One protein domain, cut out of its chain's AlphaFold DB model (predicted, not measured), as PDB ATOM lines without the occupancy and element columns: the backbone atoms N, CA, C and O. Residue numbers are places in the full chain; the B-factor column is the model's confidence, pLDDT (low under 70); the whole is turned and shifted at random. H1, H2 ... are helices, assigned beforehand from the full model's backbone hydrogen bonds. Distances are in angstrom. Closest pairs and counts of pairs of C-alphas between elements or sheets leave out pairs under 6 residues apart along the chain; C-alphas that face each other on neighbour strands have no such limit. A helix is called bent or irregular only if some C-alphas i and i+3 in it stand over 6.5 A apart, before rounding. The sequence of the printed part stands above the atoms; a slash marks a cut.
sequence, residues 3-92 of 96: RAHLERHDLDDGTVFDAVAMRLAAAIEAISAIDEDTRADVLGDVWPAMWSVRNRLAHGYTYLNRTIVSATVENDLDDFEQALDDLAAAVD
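Overview. This is residues 3 to 92 of the 96 residues of the protein "DUF86 domain-containing protein" of Acidimicrobiia bacterium (UniProt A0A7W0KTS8). A helical hairpin of H2 and the kinked H3 makes the core, and the bent helix H4 runs beside it with few contacts, arm H4a near H2 and arm H4b close to H3. The short H1 sits beside residues 16 to 20 of H2. The printed part has 90 residues with four named helices, H1 to H4 in chain order, and no named strand: all helix. It is compact, with a radius of gyration of the C-alphas of 13.7 A and spans of 38 by 27 by 19 A.

Arrangement. Start at H1, residues 3 to 6; it only just touches H2, residues 14 to 32, with 3 pairs of C-alphas within 8 A, the closest those of His 5 and Val 16 at 7.0 A. H2 and H3, residues 36 to 59, touch as a hairpin, opposite ways at a shallow tilt of 34 degrees, only just short of steep; their closest C-alphas are those of Ala 25 and Arg 54, 4.9 A apart. H3 is irregular, with C-alphas 42 and 45 9.4 A apart and a kink of 104 degrees near residue 43. H4, residues 66 to 91, was assigned as one helix by its hydrogen bonds but is bent: C-alphas 75 and 78 are 7.1 A apart, and its arms, H4a, residues 66 to 75, and H4b, residues 78 to 91, stand at a steep tilt of 52 degrees. H4a and H2 are near each other, with 10 pairs of C-alphas within 10 A. H4b is close to H3 but not clearly touching, the closest C-alphas being those of Val 42 and Leu 87 at 7.2 A. H2 and H4b are apart. Every O i to N i+4 pair is within hydrogen-bond range in H2, H4a and H4b, and 15 of 20 in H3; H1 is too short for such a pair.

Along the chain. Find C-alpha 3 at (105.212, 154.443, 90.426), where H1 begins. H2 runs 26.7 A from C-alpha 14 at (100.868, 164.787, 78.266), H3 spans 23.8 A, H4a 14.1 A, and H4b 20.0 A to C-alpha 91 at (125.962, 145.715, 92.772).

Size, cuts and confidence. The farthest C-alphas, those of Tyr 63 and Asp 92, are 40.4 A apart. The printed part has no cut, and no link is long. Residues 33 to 38, of which 36 to 38 belong to H3, stand free. The mean pLDDT of the printed part is 72.8; it is under 70 at residues 3 to 17, 60 to 77, 79 to 80 and 91 to 92.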
ATOM      1  N   ARG A   3     106.590 154.677  89.932       53.81
ATOM      2  CA  ARG A   3     105.212 154.443  90.426       53.81
ATOM      3  C   ARG A   3     104.537 155.654  91.089       53.81
ATOM      4  O   ARG A   3     103.368 155.918  90.839       53.81
ATOM      5  N   ALA A   4     105.288 156.468  91.833       58.44
ATOM      6  CA  ALA A   4     104.759 157.674  92.486       58.44
ATOM      7  C   ALA A   4     104.286 158.770  91.499       58.44
ATOM      8  O   ALA A   4     103.559 159.681  91.891       58.44
ATOM      9  N   HIS A   5     104.711 158.708  90.231       53.75
ATOM     10  CA  HIS A   5     104.229 159.609  89.181       53.75
ATOM     11  C   HIS A   5     102.953 159.079  88.506       53.75
ATOM     12  O   HIS A   5     102.154 159.891  88.049       53.75
ATOM     13  N   LEU A   6     102.732 157.759  88.508       55.00
ATOM     14  CA  LEU A   6     101.525 157.107  87.980       55.00
ATOM     15  C   LEU A   6     100.330 157.215  88.944       55.00
ATOM     16  O   LEU A   6      99.193 157.331  88.508       55.00
ATOM     17  N   GLU A   7     100.573 157.260  90.259       58.06
ATOM     18  CA  GLU A   7      99.512 157.421  91.271       58.06
ATOM     19  C   GLU A   7      98.870 158.817  91.300       58.06
ATOM     20  O   GLU A   7      97.801 158.993  91.889       58.06
ATOM     21  N   ARG A   8      99.509 159.836  90.705       50.78
ATOM     22  CA  ARG A   8      99.034 161.226  90.797       50.78
ATOM     23  C   ARG A   8      98.104 161.652  89.666       50.78
ATOM     24  O   ARG A   8      97.261 162.499  89.943       50.78
ATOM     25  N   HIS A   9      98.233 161.116  88.448       45.28
ATOM     26  CA  HIS A   9      97.419 161.502  87.286       45.28
ATOM     27  C   HIS A   9      97.442 160.428  86.186       45.28
ATOM     28  O   HIS A   9      98.447 159.746  86.001       45.28
ATOM     29  N   ASP A  10      96.328 160.325  85.458       53.06
ATOM     30  CA  ASP A  10      96.125 159.433  84.311       53.06
ATOM     31  C   ASP A  10      97.162 159.697  83.197       53.06
ATOM     32  O   ASP A  10      97.562 160.845  82.976       53.06
ATOM     33  N   LEU A  11      97.583 158.659  82.467       52.44
ATOM     34  CA  LEU A  11      98.582 158.742  81.379       52.44
ATOM     35  C   LEU A  11      98.121 159.610  80.184       52.44
ATOM     36  O   LEU A  11      98.908 159.915  79.280       52.44
ATOM     37  N   ASP A  12      96.857 160.039  80.199       51.78
ATOM     38  CA  ASP A  12      96.287 161.051  79.308       51.78
ATOM     39  C   ASP A  12      96.836 162.471  79.557       51.78
ATOM     40  O   ASP A  12      96.746 163.328  78.671       51.78
ATOM     41  N   ASP A  13      97.470 162.737  80.707       61.03
ATOM     42  CA  ASP A  13      98.213 163.981  80.916       61.03
ATOM     43  C   ASP A  13      99.560 163.911  80.178       61.03
ATOM     44  O   ASP A  13     100.512 163.244  80.597       61.03
ATOM     45  N   GLY A  14      99.648 164.642  79.062       60.81
ATOM     46  CA  GLY A  14     100.868 164.787  78.266       60.81
ATOM     47  C   GLY A  14     102.109 165.121  79.096       60.81
ATOM     48  O   GLY A  14     103.185 164.626  78.788       60.81
ATOM     49  N   THR A  15     101.951 165.850  80.200       65.94
ATOM     50  CA  THR A  15     103.048 166.227  81.099       65.94
ATOM     51  C   THR A  15     103.608 165.031  81.866       65.94
ATOM     52  O   THR A  15     104.821 164.919  82.046       65.94
ATOM     53  N   VAL A  16     102.734 164.136  82.338       68.94
ATOM     54  CA  VAL A  16     103.135 162.924  83.069       68.94
ATOM     55  C   VAL A  16     103.832 161.968  82.119       68.94
ATOM     56  O   VAL A  16     104.916 161.471  82.428       68.94
ATOM     57  N   PHE A  17     103.255 161.782  80.937       69.75
ATOM     58  CA  PHE A  17     103.842 160.974  79.881       69.75
ATOM     59  C   PHE A  17     105.244 161.470  79.491       69.75
ATOM     60  O   PHE A  17     106.192 160.686  79.498       69.75
ATOM     61  N   ASP A  18     105.407 162.773  79.245       71.19
ATOM     62  CA  ASP A  18     106.704 163.369  78.907       71.19
ATOM     63  C   ASP A  18     107.713 163.187  80.053       71.19
ATOM     64  O   ASP A  18     108.880 162.850  79.836       71.19
ATOM     65  N   ALA A  19     107.270 163.352  81.304       76.81
ATOM     66  CA  ALA A  19     108.110 163.170  82.484       76.81
ATOM     67  C   ALA A  19     108.571 161.716  82.681       76.81
ATOM     68  O   ALA A  19     109.695 161.499  83.154       76.81
ATOM     69  N   VAL A  20     107.727 160.738  82.340       78.25
ATOM     70  CA  VAL A  20     108.041 159.301  82.386       78.25
ATOM     71  C   VAL A  20     108.988 158.932  81.250       78.25
ATOM     72  O   VAL A  20     110.041 158.350  81.500       78.25
ATOM     73  N   ALA A  21     108.680 159.343  80.023       80.81
ATOM     74  CA  ALA A  21     109.506 159.080  78.852       80.81
ATOM     75  C   ALA A  21     110.909 159.703  78.974       80.81
ATOM     76  O   ALA A  21     111.905 159.040  78.679       80.81
ATOM     77  N   MET A  22     111.023 160.935  79.484       81.12
ATOM     78  CA  MET A  22     112.328 161.545  79.775       81.12
ATOM     79  C   MET A  22     113.119 160.760  80.828       81.12
ATOM     80  O   MET A  22     114.322 160.561  80.663       81.12
ATOM     81  N   ARG A  23     112.464 160.295  81.900       83.56
ATOM     82  CA  ARG A  23     113.129 159.507  82.951       83.56
ATOM     83  C   ARG A  23     113.570 158.135  82.453       83.56
ATOM     84  O   ARG A  23     114.678 157.720  82.775       83.56
ATOM     85  N   LEU A  24     112.749 157.469  81.648       82.94
ATOM     86  CA  LEU A  24     113.071 156.167  81.069       82.94
ATOM     87  C   LEU A  24     114.254 156.265  80.096       82.94
ATOM     88  O   LEU A  24     115.206 155.496  80.202       82.94
ATOM     89  N   ALA A  25     114.247 157.259  79.205       84.19
ATOM     90  CA  ALA A  25     115.366 157.499  78.297       84.19
ATOM     91  C   ALA A  25     116.671 157.802  79.055       84.19
ATOM     92  O   ALA A  25     117.722 157.278  78.693       84.19
ATOM     93  N   ALA A  26     116.603 158.603  80.125       84.44
ATOM     94  CA  ALA A  26     117.762 158.906  80.964       84.44
ATOM     95  C   ALA A  26     118.292 157.671  81.713       84.44
ATOM     96  O   ALA A  26     119.505 157.509  81.826       84.44
ATOM     97  N   ALA A  27     117.411 156.790  82.193       85.31
ATOM     98  CA  ALA A  27     117.809 155.548  82.852       85.31
ATOM     99  C   ALA A  27     118.525 154.595  81.882       85.31
ATOM    100  O   ALA A  27     119.606 154.099  82.192       85.31
ATOM    101  N   ILE A  28     117.974 154.400  80.679       88.00
ATOM    102  CA  ILE A  28     118.596 153.557  79.645       88.00
ATOM    103  C   ILE A  28     119.950 154.138  79.209       88.00
ATOM    104  O   ILE A  28     120.888 153.388  78.950       88.00
ATOM    105  N   GLU A  29     120.090 155.464  79.178       88.94
ATOM    106  CA  GLU A  29     121.387 156.099  78.927       88.94
ATOM    107  C   GLU A  29     122.393 155.933  80.059       88.94
ATOM    108  O   GLU A  29     123.578 155.757  79.804       88.94
ATOM    109  N   ALA A  30     121.957 155.937  81.316       90.00
ATOM    110  CA  ALA A  30     122.861 155.640  82.422       90.00
ATOM    111  C   ALA A  30     123.406 154.201  82.326       90.00
ATOM    112  O   ALA A  30     124.590 153.973  82.555       90.00
ATOM    113  N   ILE A  31     122.562 153.251  81.911       87.81
ATOM    114  CA  ILE A  31     122.956 151.857  81.655       87.81
ATOM    115  C   ILE A  31     123.906 151.757  80.449       87.81
ATOM    116  O   ILE A  31     124.791 150.902  80.420       87.81
ATOM    117  N   SER A  32     123.776 152.642  79.454       88.25
ATOM    118  CA  SER A  32     124.659 152.655  78.278       88.25
ATOM    119  C   SER A  32     126.125 152.946  78.633       88.25
ATOM    120  O   SER A  32     127.023 152.500  77.916       88.25
ATOM    121  N   ALA A  33     126.352 153.628  79.760       90.44
ATOM    122  CA  ALA A  33     127.669 153.957  80.296       90.44
ATOM    123  C   ALA A  33     128.343 152.813  81.080       90.44
ATOM    124  O   ALA A  33     129.523 152.932  81.411       90.44
ATOM    125  N   ILE A  34     127.618 151.727  81.383       90.88
ATOM    126  CA  ILE A  34     128.188 150.498  81.958       90.88
ATOM    127  C   ILE A  34     129.033 149.797  80.883       90.88
ATOM    128  O   ILE A  34     128.728 149.887  79.688       90.88
ATOM    129  N   ASP A  35     130.107 149.121  81.297       91.06
ATOM    130  CA  ASP A  35     130.948 148.340  80.394       91.06
ATOM    131  C   ASP A  35     130.145 147.252  79.667       91.06
ATOM    132  O   ASP A  35     129.152 146.718  80.163       91.06
ATOM    133  N   GLU A  36     130.564 146.961  78.437       86.81
ATOM    134  CA  GLU A  36     129.808 146.104  77.525       86.81
ATOM    135  C   GLU A  36     129.678 144.669  78.039       86.81
ATOM    136  O   GLU A  36     128.592 144.105  77.916       86.81
ATOM    137  N   ASP A  37     130.731 144.129  78.657       87.56
ATOM    138  CA  ASP A  37     130.748 142.770  79.201       87.56
ATOM    139  C   ASP A  37     129.752 142.640  80.365       87.56
ATOM    140  O   ASP A  37     128.849 141.808  80.311       87.56
ATOM    141  N   THR A  38     129.808 143.537  81.357       84.31
ATOM    142  CA  THR A  38     128.852 143.543  82.482       84.31
ATOM    143  C   THR A  38     127.415 143.760  82.012       84.31
ATOM    144  O   THR A  38     126.476 143.138  82.509       84.31
ATOM    145  N   ARG A  39     127.208 144.637  81.026       91.62
ATOM    146  CA  ARG A  39     125.875 144.881  80.471       91.62
ATOM    147  C   ARG A  39     125.340 143.670  79.709       91.62
ATOM    148  O   ARG A  39     124.147 143.386  79.808       91.62
ATOM    149  N   ALA A  40     126.190 142.981  78.950       86.44
ATOM    150  CA  ALA A  40     125.825 141.760  78.242       86.44
ATOM    151  C   ALA A  40     125.498 140.625  79.221       86.44
ATOM    152  O   ALA A  40     124.515 139.922  79.011       86.44
ATOM    153  N   ASP A  41     126.252 140.500  80.313       86.94
ATOM    154  CA  ASP A  41     126.016 139.480  81.337       86.94
ATOM    155  C   ASP A  41     124.690 139.691  82.085       86.94
ATOM    156  O   ASP A  41     123.982 138.725  82.368       86.94
ATOM    157  N   VAL A  42     124.332 140.945  82.392       85.62
ATOM    158  CA  VAL A  42     123.120 141.250  83.174       85.62
ATOM    159  C   VAL A  42     121.871 141.387  82.303       85.62
ATOM    160  O   VAL A  42     120.813 140.873  82.659       85.62
ATOM    161  N   LEU A  43     121.958 142.098  81.176       87.38
ATOM    162  CA  LEU A  43     120.789 142.428  80.346       87.38
ATOM    163  C   LEU A  43     120.662 141.542  79.107       87.38
ATOM    164  O   LEU A  43     119.576 141.475  78.527       87.38
ATOM    165  N   GLY A  44     121.749 140.893  78.685       90.06
ATOM    166  CA  GLY A  44     121.781 139.964  77.559       90.06
ATOM    167  C   GLY A  44     121.004 140.458  76.339       90.06
ATOM    168  O   GLY A  44     121.188 141.579  75.852       90.06
ATOM    169  N   ASP A  45     120.085 139.616  75.874       88.19
ATOM    170  CA  ASP A  45     119.279 139.851  74.672       88.19
ATOM    171  C   ASP A  45     118.216 140.953  74.834       88.19
ATOM    172  O   ASP A  45     117.622 141.391  73.845       88.19
ATOM    173  N   VAL A  46     117.973 141.436  76.058       86.31
ATOM    174  CA  VAL A  46     116.996 142.501  76.339       86.31
ATOM    175  C   VAL A  46     117.590 143.883  76.047       86.31
ATOM    176  O   VAL A  46     116.868 144.812  75.668       86.31
ATOM    177  N   TRP A  47     118.917 144.029  76.123       90.06
ATOM    178  CA  TRP A  47     119.597 145.308  75.906       90.06
ATOM    179  C   TRP A  47     119.291 145.969  74.544       90.06
ATOM    180  O   TRP A  47     118.940 147.155  74.526       90.06
ATOM    181  N   PRO A  48     119.335 145.260  73.396       87.12
ATOM    182  CA  PRO A  48     118.956 145.836  72.105       87.12
ATOM    183  C   PRO A  48     117.523 146.388  72.073       87.12
ATOM    184  O   PRO A  48     117.273 147.423  71.445       87.12
ATOM    185  N   ALA A  49     116.581 145.731  72.760       84.88
ATOM    186  CA  ALA A  49     115.194 146.181  72.846       84.88
ATOM    187  C   ALA A  49     115.075 147.460  73.690       84.88
ATOM    188  O   ALA A  49     114.466 148.435  73.243       84.88
ATOM    189  N   MET A  50     115.738 147.513  74.847       86.12
ATOM    190  CA  MET A  50     115.794 148.714  75.693       86.12
ATOM    191  C   MET A  50     116.409 149.902  74.947       86.12
ATOM    192  O   MET A  50     115.854 151.003  74.928       86.12
ATOM    193  N   TRP A  51     117.522 149.681  74.246       88.50
ATOM    194  CA  TRP A  51     118.162 150.724  73.447       88.50
ATOM    195  C   TRP A  51     117.261 151.218  72.303       88.50
ATOM    196  O   TRP A  51     117.204 152.416  72.011       88.50
ATOM    197  N   SER A  52     116.493 150.314  71.687       84.06
ATOM    198  CA  SER A  52     115.474 150.653  70.687       84.06
ATOM    199  C   SER A  52     114.377 151.555  71.266       84.06
ATOM    200  O   SER A  52     114.032 152.566  70.646       84.06
ATOM    201  N   VAL A  53     113.890 151.265  72.481       83.12
ATOM    202  CA  VAL A  53     112.928 152.122  73.199       83.12
ATOM    203  C   VAL A  53     113.513 153.514  73.423       83.12
ATOM    204  O   VAL A  53     112.887 154.499  73.033       83.12
ATOM    205  N   ARG A  54     114.744 153.628  73.938       86.75
ATOM    206  CA  ARG A  54     115.414 154.930  74.109       86.75
ATOM    207  C   ARG A  54     115.517 155.700  72.795       86.75
ATOM    208  O   ARG A  54     115.225 156.893  72.764       86.75
ATOM    209  N   ASN A  55     115.907 155.048  71.700       84.19
ATOM    210  CA  ASN A  55     116.018 155.709  70.395       84.19
ATOM    211  C   ASN A  55     114.664 156.188  69.877       84.19
ATOM    212  O   ASN A  55     114.563 157.270  69.297       84.19
ATOM    213  N   ARG A  56     113.607 155.420  70.136       79.25
ATOM    214  CA  ARG A  56     112.233 155.779  69.796       79.25
ATOM    215  C   ARG A  56     111.746 156.983  70.615       79.25
ATOM    216  O   ARG A  56     111.152 157.890  70.036       79.25
ATOM    217  N   LEU A  57     112.082 157.050  71.905       78.69
ATOM    218  CA  LEU A  57     111.801 158.201  72.774       78.69
ATOM    219  C   LEU A  57     112.589 159.457  72.356       78.69
ATOM    220  O   LEU A  57     112.029 160.550  72.315       78.69
ATOM    221  N   ALA A  58     113.864 159.309  71.985       75.44
ATOM    222  CA  ALA A  58     114.724 160.424  71.581       75.44
ATOM    223  C   ALA A  58     114.362 161.013  70.206       75.44
ATOM    224  O   ALA A  58     114.528 162.211  69.981       75.44
ATOM    225  N   HIS A  59     113.873 160.187  69.275       72.44
ATOM    226  CA  HIS A  59     113.566 160.616  67.908       72.44
ATOM    227  C   HIS A  59     112.110 161.044  67.675       72.44
ATOM    228  O   HIS A  59     111.816 161.592  66.613       72.44
ATOM    229  N   GLY A  60     111.184 160.783  68.602       58.22
ATOM    230  CA  GLY A  60     109.799 160.544  68.195       58.22
ATOM    231  C   GLY A  60     108.663 161.243  68.931       58.22
ATOM    232  O   GLY A  60     107.538 160.784  68.762       58.22
ATOM    233  N   TYR A  61     108.869 162.335  69.676       55.72
ATOM    234  CA  TYR A  61     107.735 163.082  70.264       55.72
ATOM    235  C   TYR A  61     106.765 163.679  69.226       55.72
ATOM    236  O   TYR A  61     105.627 163.999  69.553       55.72
ATOM    237  N   THR A  62     107.165 163.796  67.960       49.38
ATOM    238  CA  THR A  62     106.343 164.447  66.927       49.38
ATOM    239  C   THR A  62     105.462 163.477  66.130       49.38
ATOM    240  O   THR A  62     104.610 163.928  65.373       49.38
ATOM    241  N   TYR A  63     105.647 162.153  66.248       48.56
ATOM    242  CA  TYR A  63     104.959 161.196  65.358       48.56
ATOM    243  C   TYR A  63     104.581 159.847  65.984       48.56
ATOM    244  O   TYR A  63     103.968 159.011  65.317       48.56
ATOM    245  N   LEU A  64     104.940 159.596  67.243       50.81
ATOM    246  CA  LEU A  64     104.602 158.341  67.900       50.81
ATOM    247  C   LEU A  64     103.224 158.431  68.537       50.81
ATOM    248  O   LEU A  64     102.970 159.240  69.422       50.81
ATOM    249  N   ASN A  65     102.339 157.567  68.053       58.59
ATOM    250  CA  ASN A  65     101.033 157.328  68.632       58.59
ATOM    251  C   ASN A  65     101.190 157.065  70.139       58.59
ATOM    252  O   ASN A  65     101.792 156.058  70.522       58.59
ATOM    253  N   ARG A  66     100.652 157.975  70.963       56.91
ATOM    254  CA  ARG A  66     100.592 157.908  72.433       56.91
ATOM    255  C   ARG A  66     100.230 156.504  72.923       56.91
ATOM    256  O   ARG A  66     100.857 156.007  73.845       56.91
ATOM    257  N   THR A  67      99.335 155.818  72.214       57.78
ATOM    258  CA  THR A  67      98.916 154.442  72.500       57.78
ATOM    259  C   THR A  67     100.059 153.424  72.497       57.78
ATOM    260  O   THR A  67     100.047 152.517  73.316       57.78
ATOM    261  N   ILE A  68     101.056 153.545  71.612       61.78
ATOM    262  CA  ILE A  68     102.167 152.576  71.543       61.78
ATOM    263  C   ILE A  68     103.099 152.754  72.737       61.78
ATOM    264  O   ILE A  68     103.534 151.774  73.321       61.78
ATOM    265  N   VAL A  69     103.402 153.997  73.104       61.88
ATOM    266  CA  VAL A  69     104.293 154.257  74.237       61.88
ATOM    267  C   VAL A  69     103.580 153.979  75.555       61.88
ATOM    268  O   VAL A  69     104.199 153.388  76.428       61.88
ATOM    269  N   SER A  70     102.293 154.318  75.689       62.53
ATOM    270  CA  SER A  70     101.495 153.896  76.846       62.53
ATOM    271  C   SER A  70     101.472 152.376  76.962       62.53
ATOM    272  O   SER A  70     101.771 151.872  78.030       62.53
ATOM    273  N   ALA A  71     101.256 151.639  75.865       64.38
ATOM    274  CA  ALA A  71     101.300 150.179  75.899       64.38
ATOM    275  C   ALA A  71     102.689 149.636  76.280       64.38
ATOM    276  O   ALA A  71     102.770 148.716  77.080       64.38
ATOM    277  N   THR A  72     103.784 150.195  75.759       60.41
ATOM    278  CA  THR A  72     105.146 149.792  76.156       60.41
ATOM    279  C   THR A  72     105.409 150.086  77.634       60.41
ATOM    280  O   THR A  72     105.968 149.265  78.341       60.41
ATOM    281  N   VAL A  73     104.973 151.239  78.143       65.56
ATOM    282  CA  VAL A  73     105.133 151.572  79.565       65.56
ATOM    283  C   VAL A  73     104.233 150.699  80.444       65.56
ATOM    284  O   VAL A  73     104.673 150.241  81.483       65.56
ATOM    285  N   GLU A  74     102.994 150.428  80.056       66.25
ATOM    286  CA  GLU A  74     102.080 149.594  80.847       66.25
ATOM    287  C   GLU A  74     102.495 148.120  80.870       66.25
ATOM    288  O   GLU A  74     102.314 147.466  81.891       66.25
ATOM    289  N   ASN A  75     103.033 147.596  79.765       65.94
ATOM    290  CA  ASN A  75     103.366 146.174  79.661       65.94
ATOM    291  C   ASN A  75     104.819 145.861  80.039       65.94
ATOM    292  O   ASN A  75     105.063 144.790  80.580       65.94
ATOM    293  N   ASP A  76     105.766 146.771  79.784       64.62
ATOM    294  CA  ASP A  76     107.200 146.467  79.901       64.62
ATOM    295  C   ASP A  76     107.865 147.144  81.119       64.62
ATOM    296  O   ASP A  76     109.031 146.880  81.420       64.62
ATOM    297  N   LEU A  77     107.162 148.040  81.831       67.06
ATOM    298  CA  LEU A  77     107.746 148.768  82.964       67.06
ATOM    299  C   LEU A  77     107.976 147.879  84.188       67.06
ATOM    300  O   LEU A  77     108.977 148.077  84.868       67.06
ATOM    301  N   ASP A  78     107.096 146.915  84.464       70.38
ATOM    302  CA  ASP A  78     107.278 146.002  85.600       70.38
ATOM    303  C   ASP A  78     108.515 145.108  85.396       70.38
ATOM    304  O   ASP A  78     109.327 144.966  86.312       70.38
ATOM    305  N   ASP A  79     108.724 144.599  84.179       68.56
ATOM    306  CA  ASP A  79     109.916 143.818  83.822       68.56
ATOM    307  C   ASP A  79     111.195 144.670  83.907       68.56
ATOM    308  O   ASP A  79     112.245 144.205  84.357       68.56
ATOM    309  N   PHE A  80     111.115 145.949  83.523       66.56
ATOM    310  CA  PHE A  80     112.231 146.886  83.642       66.56
ATOM    311  C   PHE A  80     112.536 147.275  85.100       66.56
ATOM    312  O   PHE A  80     113.708 147.365  85.465       66.56
ATOM    313  N   GLU A  81     111.519 147.492  85.945       71.56
ATOM    314  CA  GLU A  81     111.709 147.735  87.384       71.56
ATOM    315  C   GLU A  81     112.346 146.511  88.061       71.56
ATOM    316  O   GLU A  81     113.302 146.676  88.818       71.56
ATOM    317  N   GLN A  82     111.910 145.295  87.715       72.50
ATOM    318  CA  GLN A  82     112.500 144.058  88.234       72.50
ATOM    319  C   GLN A  82     113.977 143.914  87.838       72.50
ATOM    320  O   GLN A  82     114.819 143.633  88.687       72.50
ATOM    321  N   ALA A  83     114.317 144.180  86.572       70.38
ATOM    322  CA  ALA A  83     115.704 144.126  86.106       70.38
ATOM    323  C   ALA A  83     116.607 145.167  86.797       70.38
ATOM    324  O   ALA A  83     117.786 144.906  87.045       70.38
ATOM    325  N   LEU A  84     116.070 146.349  87.122       73.56
ATOM    326  CA  LEU A  84     116.795 147.371  87.880       73.56
ATOM    327  C   LEU A  84     117.020 146.966  89.341       73.56
ATOM    328  O   LEU A  84     118.107 147.216  89.863       73.56
ATOM    329  N   ASP A  85     116.028 146.352  89.987       75.12
ATOM    330  CA  ASP A  85     116.152 145.845  91.358       75.12
ATOM    331  C   ASP A  85     117.181 144.705  91.435       75.12
ATOM    332  O   ASP A  85     118.036 144.701  92.326       75.12
ATOM    333  N   ASP A  86     117.175 143.794  90.460       72.94
ATOM    334  CA  ASP A  86     118.142 142.695  90.366       72.94
ATOM    335  C   ASP A  86     119.571 143.220  90.139       72.94
ATOM    336  O   ASP A  86     120.521 142.766  90.783       72.94
ATOM    337  N   LEU A  87     119.734 144.231  89.275       73.19
ATOM    338  CA  LEU A  87     121.018 144.901  89.061       73.19
ATOM    339  C   LEU A  87     121.497 145.613  90.333       73.19
ATOM    340  O   LEU A  87     122.672 145.518  90.689       73.19
ATOM    341  N   ALA A  88     120.609 146.316  91.039       72.19
ATOM    342  CA  ALA A  88     120.953 146.985  92.292       72.19
ATOM    343  C   ALA A  88     121.391 145.980  93.373       72.19
ATOM    344  O   ALA A  88     122.371 146.229  94.074       72.19
ATOM    345  N   ALA A  89     120.722 144.827  93.461       71.62
ATOM    346  CA  ALA A  89     121.090 143.744  94.369       71.62
ATOM    347  C   ALA A  89     122.425 143.076  93.994       71.62
ATOM    348  O   ALA A  89     123.198 142.700  94.873       71.62
ATOM    349  N   ALA A  90     122.731 142.956  92.700       70.38
ATOM    350  CA  ALA A  90     124.009 142.420  92.233       70.38
ATOM    351  C   ALA A  90     125.193 143.368  92.508       70.38
ATOM    352  O   ALA A  90     126.322 142.911  92.697       70.38
ATOM    353  N   VAL A  91     124.941 144.680  92.544       68.62
ATOM    354  CA  VAL A  91     125.962 145.715  92.772       68.62
ATOM    355  C   VAL A  91     126.206 145.988  94.267       68.62
ATOM    356  O   VAL A  91     127.301 146.432  94.617       68.62
ATOM    357  N   ASP A  92     125.262 145.667  95.163       53.84
ATOM    358  CA  ASP A  92     125.448 145.745  96.625       53.84
ATOM    359  C   ASP A  92     125.380 144.364  97.318       53.84
ATOM    360  O   ASP A  92     124.326 143.953  97.808       53.84
TER     361      ASP A  92